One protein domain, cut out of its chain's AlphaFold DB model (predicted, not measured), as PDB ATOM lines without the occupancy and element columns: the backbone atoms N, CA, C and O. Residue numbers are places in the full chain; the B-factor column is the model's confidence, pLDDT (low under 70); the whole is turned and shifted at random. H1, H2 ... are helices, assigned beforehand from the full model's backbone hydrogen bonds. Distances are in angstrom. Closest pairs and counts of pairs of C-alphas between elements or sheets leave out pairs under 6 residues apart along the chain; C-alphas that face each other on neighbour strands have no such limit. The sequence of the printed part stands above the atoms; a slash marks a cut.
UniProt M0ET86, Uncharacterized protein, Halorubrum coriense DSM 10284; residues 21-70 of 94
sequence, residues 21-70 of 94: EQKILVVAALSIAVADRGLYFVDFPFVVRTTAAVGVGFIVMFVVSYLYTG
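What this domain is: This is residues 21 to 70 of the 94 residues of an uncharacterized protein of Halorubrum coriense DSM 10284 (UniProt M0ET86). A long helical hairpin: H1 runs one way, the chain turns through a short loop, and H2 runs back along it, the two helices crossing as a narrow X. There is no third layer; the pair makes a rod of 37 by 14 by 13 A. The printed part has 50 residues, two named helices, H1 then H2, and no named strand; its class is all helix. It is only just compact, close to loose, with a radius of gyration of the C-alphas of 11.7 A.

How they stand to each other: Start with H1, residues 21 to 39, and compare it with H2, residues 46 to 69. They touch, and their closest C-alphas are those of Ala 28 and Gly 57, 4.6 A apart. They run opposite ways at a steep tilt of 36 degrees, only just past shallow, and form a helical hairpin. In H1 and H2 every O i to N i+4 pair is within hydrogen-bond range.

Where its parts are: Find C-alpha 21 at (1.860, -16.631, 331.939); from there H1 runs 26.7 A to C-alpha 39. Find C-alpha 46 at (-19.894, -1.126, 343.780); H2 runs 34.0 A to C-alpha 69 at (6.827, -11.563, 325.511).

The domain as a whole: The C-alphas farthest apart, Asp 43 and Gly 70, are 37.3 A apart. The six-residue link is short, the printed part has no cut, and no printed residue is under 70 in pLDDT.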
ATOM      1  N   GLU A  21       3.309 -16.749 331.756       91.38
ATOM      2  CA  GLU A  21       1.860 -16.631 331.939       91.38
ATOM      3  C   GLU A  21       1.502 -16.252 333.386       91.38
ATOM      4  O   GLU A  21       0.829 -15.249 333.645       91.38
ATOM      5  N   GLN A  22       2.010 -17.020 334.355       92.25
ATOM      6  CA  GLN A  22       1.734 -16.821 335.775       92.25
ATOM      7  C   GLN A  22       2.205 -15.447 336.257       92.25
ATOM      8  O   GLN A  22       1.488 -14.779 337.008       92.25
ATOM      9  N   LYS A  23       3.375 -14.977 335.802       92.56
ATOM     10  CA  LYS A  23       3.865 -13.621 336.103       92.56
ATOM     11  C   LYS A  23       2.882 -12.564 335.602       92.56
ATOM     12  O   LYS A  23       2.522 -11.660 336.359       92.56
ATOM     13  N   ILE A  24       2.424 -12.679 334.355       93.69
ATOM     14  CA  ILE A  24       1.494 -11.719 333.747       93.69
ATOM     15  C   ILE A  24       0.152 -11.723 334.493       93.69
ATOM     16  O   ILE A  24      -0.366 -10.655 334.836       93.69
ATOM     17  N   LEU A  25      -0.380 -12.902 334.819       92.25
ATOM     18  CA  LEU A  25      -1.631 -13.053 335.565       92.25
ATOM     19  C   LEU A  25      -1.543 -12.466 336.980       92.25
ATOM     20  O   LEU A  25      -2.476 -11.793 337.428       92.25
ATOM     21  N   VAL A  26      -0.414 -12.639 337.672       94.94
ATOM     22  CA  VAL A  26      -0.174 -12.005 338.979       94.94
ATOM     23  C   VAL A  26      -0.185 -10.487 338.857       94.94
ATOM     24  O   VAL A  26      -0.833  -9.807 339.656       94.94
ATOM     25  N   VAL A  27       0.490  -9.934 337.847       96.62
ATOM     26  CA  VAL A  27       0.503  -8.484 337.615       96.62
ATOM     27  C   VAL A  27      -0.902  -7.964 337.296       96.62
ATOM     28  O   VAL A  27      -1.305  -6.929 337.835       96.62
ATOM     29  N   ALA A  28      -1.683  -8.688 336.493       96.00
ATOM     30  CA  ALA A  28      -3.072  -8.343 336.207       96.00
ATOM     31  C   ALA A  28      -3.925  -8.337 337.488       96.00
ATOM     32  O   ALA A  28      -4.607  -7.350 337.771       96.00
ATOM     33  N   ALA A  29      -3.828  -9.378 338.320       96.31
ATOM     34  CA  ALA A  29      -4.555  -9.473 339.586       96.31
ATOM     35  C   ALA A  29      -4.197  -8.335 340.559       96.31
ATOM     36  O   ALA A  29      -5.082  -7.708 341.150       96.31
ATOM     37  N   LEU A  30      -2.906  -8.010 340.686       97.69
ATOM     38  CA  LEU A  30      -2.445  -6.876 341.491       97.69
ATOM     39  C   LEU A  30      -2.984  -5.547 340.953       97.69
ATOM     40  O   LEU A  30      -3.395  -4.683 341.730       97.69
ATOM     41  N   SER A  31      -3.049  -5.399 339.632       97.69
ATOM     42  CA  SER A  31      -3.579  -4.199 338.981       97.69
ATOM     43  C   SER A  31      -5.065  -3.999 339.260       97.69
ATOM     44  O   SER A  31      -5.479  -2.874 339.529       97.69
ATOM     45  N   ILE A  32      -5.858  -5.078 339.292       97.62
ATOM     46  CA  ILE A  32      -7.273  -5.031 339.697       97.62
ATOM     47  C   ILE A  32      -7.393  -4.535 341.139       97.62
ATOM     48  O   ILE A  32      -8.181  -3.631 341.413       97.62
ATOM     49  N   ALA A  33      -6.601  -5.089 342.063       96.31
ATOM     50  CA  ALA A  33      -6.646  -4.701 343.472       96.31
ATOM     51  C   ALA A  33      -6.272  -3.221 343.677       96.31
ATOM     52  O   ALA A  33      -6.940  -2.501 344.426       96.31
ATOM     53  N   VAL A  34      -5.238  -2.747 342.978       96.69
ATOM     54  CA  VAL A  34      -4.828  -1.337 343.001       96.69
ATOM     55  C   VAL A  34      -5.910  -0.444 342.386       96.69
ATOM     56  O   VAL A  34      -6.238   0.592 342.964       96.69
ATOM     57  N   ALA A  35      -6.502  -0.849 341.261       96.06
ATOM     58  CA  ALA A  35      -7.562  -0.102 340.595       96.06
ATOM     59  C   ALA A  35      -8.831  -0.004 341.451       96.06
ATOM     60  O   ALA A  35      -9.359   1.095 341.610       96.06
ATOM     61  N   ASP A  36      -9.294  -1.099 342.067       95.00
ATOM     62  CA  ASP A  36     -10.447  -1.067 342.979       95.00
ATOM     63  C   ASP A  36     -10.175  -0.135 344.167       95.00
ATOM     64  O   ASP A  36     -11.017   0.699 344.512       95.00
ATOM     65  N   ARG A  37      -8.960  -0.189 344.740       94.00
ATOM     66  CA  ARG A  37      -8.574   0.702 345.840       94.00
ATOM     67  C   ARG A  37      -8.482   2.166 345.412       94.00
ATOM     68  O   ARG A  37      -8.859   3.031 346.200       94.00
ATOM     69  N   GLY A  38      -8.005   2.451 344.203       92.75
ATOM     70  CA  GLY A  38      -7.943   3.803 343.647       92.75
ATOM     71  C   GLY A  38      -9.333   4.370 343.356       92.75
ATOM     72  O   GLY A  38      -9.644   5.495 343.742       92.75
ATOM     73  N   LEU A  39     -10.204   3.564 342.750       91.75
ATOM     74  CA  LEU A  39     -11.581   3.944 342.441       91.75
ATOM     75  C   LEU A  39     -12.483   3.984 343.679       91.75
ATOM     76  O   LEU A  39     -13.562   4.561 343.614       91.75
ATOM     77  N   TYR A  40     -12.058   3.423 344.816       88.88
ATOM     78  CA  TYR A  40     -12.775   3.546 346.089       88.88
ATOM     79  C   TYR A  40     -12.996   5.007 346.505       88.88
ATOM     80  O   TYR A  40     -13.962   5.305 347.198       88.88
ATOM     81  N   PHE A  41     -12.104   5.914 346.097       88.00
ATOM     82  CA  PHE A  41     -12.210   7.345 346.401       88.00
ATOM     83  C   PHE A  41     -13.156   8.103 345.462       88.00
ATOM     84  O   PHE A  41     -13.307   9.316 345.594       88.00
ATOM     85  N   VAL A  42     -13.773   7.403 344.513       89.38
ATOM     86  CA  VAL A  42     -14.776   7.940 343.600       89.38
ATOM     87  C   VAL A  42     -16.132   7.353 343.988       89.38
ATOM     88  O   VAL A  42     -16.235   6.153 344.239       89.38
ATOM     89  N   ASP A  43     -17.178   8.181 344.014       88.88
ATOM     90  CA  ASP A  43     -18.548   7.794 344.394       88.88
ATOM     91  C   ASP A  43     -19.253   6.954 343.306       88.88
ATOM     92  O   ASP A  43     -20.334   7.288 342.815       88.88
ATOM     93  N   PHE A  44     -18.637   5.847 342.893       89.25
ATOM     94  CA  PHE A  44     -19.240   4.879 341.985       89.25
ATOM     95  C   PHE A  44     -20.014   3.790 342.740       89.25
ATOM     96  O   PHE A  44     -19.581   3.332 343.801       89.25
ATOM     97  N   PRO A  45     -21.123   3.281 342.163       92.81
ATOM     98  CA  PRO A  45     -21.740   2.047 342.630       92.81
ATOM     99  C   PRO A  45     -20.730   0.896 342.622       92.81
ATOM    100  O   PRO A  45     -19.930   0.778 341.693       92.81
ATOM    101  N   PHE A  46     -20.818   0.005 343.616       89.81
ATOM    102  CA  PHE A  46     -19.894  -1.126 343.780       89.81
ATOM    103  C   PHE A  46     -19.689  -1.926 342.485       89.81
ATOM    104  O   PHE A  46     -18.556  -2.149 342.078       89.81
ATOM    105  N   VAL A  47     -20.780  -2.278 341.795       93.81
ATOM    106  CA  VAL A  47     -20.723  -3.057 340.547       93.81
ATOM    107  C   VAL A  47     -19.904  -2.333 339.475       93.81
ATOM    108  O   VAL A  47     -19.018  -2.932 338.879       93.81
ATOM    109  N   VAL A  48     -20.140  -1.032 339.274       94.81
ATOM    110  CA  VAL A  48     -19.414  -0.224 338.279       94.81
ATOM    111  C   VAL A  48     -17.930  -0.153 338.621       94.81
ATOM    112  O   VAL A  48     -17.088  -0.336 337.745       94.81
ATOM    113  N   ARG A  49     -17.607   0.061 339.901       94.12
ATOM    114  CA  ARG A  49     -16.225   0.114 340.378       94.12
ATOM    115  C   ARG A  49     -15.493  -1.201 340.125       94.12
ATOM    116  O   ARG A  49     -14.407  -1.193 339.553       94.12
ATOM    117  N   THR A  50     -16.095  -2.317 340.522       93.56
ATOM    118  CA  THR A  50     -15.488  -3.642 340.382       93.56
ATOM    119  C   THR A  50     -15.335  -4.030 338.915       93.56
ATOM    120  O   THR A  50     -14.266  -4.489 338.523       93.56
ATOM    121  N   THR A  51     -16.342  -3.782 338.072       96.44
ATOM    122  CA  THR A  51     -16.229  -4.027 336.626       96.44
ATOM    123  C   THR A  51     -15.134  -3.170 335.993       96.44
ATOM    124  O   THR A  51     -14.349  -3.682 335.199       96.44
ATOM    125  N   ALA A  52     -15.026  -1.892 336.370       95.81
ATOM    126  CA  ALA A  52     -13.958  -1.023 335.886       95.81
ATOM    127  C   ALA A  52     -12.571  -1.513 336.333       95.81
ATOM    128  O   ALA A  52     -11.651  -1.550 335.521       95.81
ATOM    129  N   ALA A  53     -12.423  -1.946 337.588       96.88
ATOM    130  CA  ALA A  53     -11.171  -2.496 338.103       96.88
ATOM    131  C   ALA A  53     -10.747  -3.771 337.354       96.88
ATOM    132  O   ALA A  53      -9.586  -3.891 336.966       96.88
ATOM    133  N   VAL A  54     -11.686  -4.686 337.083       96.56
ATOM    134  CA  VAL A  54     -11.437  -5.876 336.251       96.56
ATOM    135  C   VAL A  54     -11.022  -5.475 334.834       96.56
ATOM    136  O   VAL A  54     -10.048  -6.011 334.312       96.56
ATOM    137  N   GLY A  55     -11.695  -4.486 334.235       97.06
ATOM    138  CA  GLY A  55     -11.326  -3.946 332.924       97.06
ATOM    139  C   GLY A  55      -9.907  -3.367 332.891       97.06
ATOM    140  O   GLY A  55      -9.171  -3.613 331.940       97.06
ATOM    141  N   VAL A  56      -9.486  -2.665 333.949       97.31
ATOM    142  CA  VAL A  56      -8.098  -2.197 334.101       97.31
ATOM    143  C   VAL A  56      -7.129  -3.374 334.166       97.31
ATOM    144  O   VAL A  56      -6.125  -3.354 333.462       97.31
ATOM    145  N   GLY A  57      -7.439  -4.412 334.947       96.88
ATOM    146  CA  GLY A  57      -6.641  -5.641 334.984       96.88
ATOM    147  C   GLY A  57      -6.453  -6.263 333.604       96.88
ATOM    148  O   GLY A  57      -5.335  -6.610 333.235       96.88
ATOM    149  N   PHE A  58      -7.528  -6.320 332.817       96.00
ATOM    150  CA  PHE A  58      -7.513  -6.846 331.455       96.00
ATOM    151  C   PHE A  58      -6.607  -6.018 330.532       96.00
ATOM    152  O   PHE A  58      -5.767  -6.571 329.832       96.00
ATOM    153  N   ILE A  59      -6.705  -4.684 330.575       96.88
ATOM    154  CA  ILE A  59      -5.827  -3.795 329.795       96.88
ATOM    155  C   ILE A  59      -4.362  -3.974 330.207       96.88
ATOM    156  O   ILE A  59      -3.488  -4.077 329.347       96.88
ATOM    157  N   VAL A  60      -4.086  -4.021 331.512       97.31
ATOM    158  CA  VAL A  60      -2.720  -4.199 332.016       97.31
ATOM    159  C   VAL A  60      -2.150  -5.547 331.586       97.31
ATOM    160  O   VAL A  60      -0.991  -5.590 331.192       97.31
ATOM    161  N   MET A  61      -2.953  -6.612 331.581       95.38
ATOM    162  CA  MET A  61      -2.543  -7.928 331.086       95.38
ATOM    163  C   MET A  61      -2.006  -7.848 329.649       95.38
ATOM    164  O   MET A  61      -0.888  -8.290 329.406       95.38
ATOM    165  N   PHE A  62      -2.738  -7.209 328.725       94.69
ATOM    166  CA  PHE A  62      -2.291  -7.046 327.333       94.69
ATOM    167  C   PHE A  62      -0.996  -6.239 327.219       94.69
ATOM    168  O   PHE A  62      -0.102  -6.582 326.446       94.69
ATOM    169  N   VAL A  63      -0.889  -5.150 327.985       96.62
ATOM    170  CA  VAL A  63       0.295  -4.282 327.964       96.62
ATOM    171  C   VAL A  63       1.514  -5.015 328.515       96.62
ATOM    172  O   VAL A  63       2.580  -4.967 327.911       96.62
ATOM    173  N   VAL A  64       1.370  -5.697 329.650       95.62
ATOM    174  CA  VAL A  64       2.468  -6.418 330.303       95.62
ATOM    175  C   VAL A  64       2.896  -7.609 329.463       95.62
ATOM    176  O   VAL A  64       4.094  -7.779 329.268       95.62
ATOM    177  N   SER A  65       1.944  -8.363 328.907       92.31
ATOM    178  CA  SER A  65       2.239  -9.436 327.959       92.31
ATOM    179  C   SER A  65       3.073  -8.906 326.797       92.31
ATOM    180  O   SER A  65       4.182  -9.374 326.574       92.31
ATOM    181  N   TYR A  66       2.624  -7.833 326.140       92.50
ATOM    182  CA  TYR A  66       3.345  -7.281 324.997       92.50
ATOM    183  C   TYR A  66       4.767  -6.825 325.350       92.50
ATOM    184  O   TYR A  66       5.700  -7.051 324.584       92.50
ATOM    185  N   LEU A  67       4.950  -6.199 326.514       92.88
ATOM    186  CA  LEU A  67       6.263  -5.729 326.960       92.88
ATOM    187  C   LEU A  67       7.205  -6.863 327.374       92.88
ATOM    188  O   LEU A  67       8.419  -6.695 327.277       92.88
ATOM    189  N   TYR A  68       6.659  -7.971 327.872       88.06
ATOM    190  CA  TYR A  68       7.436  -9.073 328.426       88.06
ATOM    191  C   TYR A  68       7.722 -10.168 327.382       88.06
ATOM    192  O   TYR A  68       8.825 -10.700 327.358       88.06
ATOM    193  N   THR A  69       6.773 -10.451 326.484       88.25
ATOM    194  CA  THR A  69       6.827 -11.563 325.511       88.25
ATOM    195  C   THR A  69       6.826 -11.105 324.051       88.25
ATOM    196  O   THR A  69       7.081 -11.893 323.145       88.25
ATOM    197  N   GLY A  70       6.502  -9.834 323.782       88.06
ATOM    198  CA  GLY A  70       6.267  -9.328 322.425       88.06
ATOM    199  C   GLY A  70       4.889  -9.679 321.845       88.06
ATOM    200  O   GLY A  70       4.564  -9.227 320.746       88.06
TER     201      GLY A  70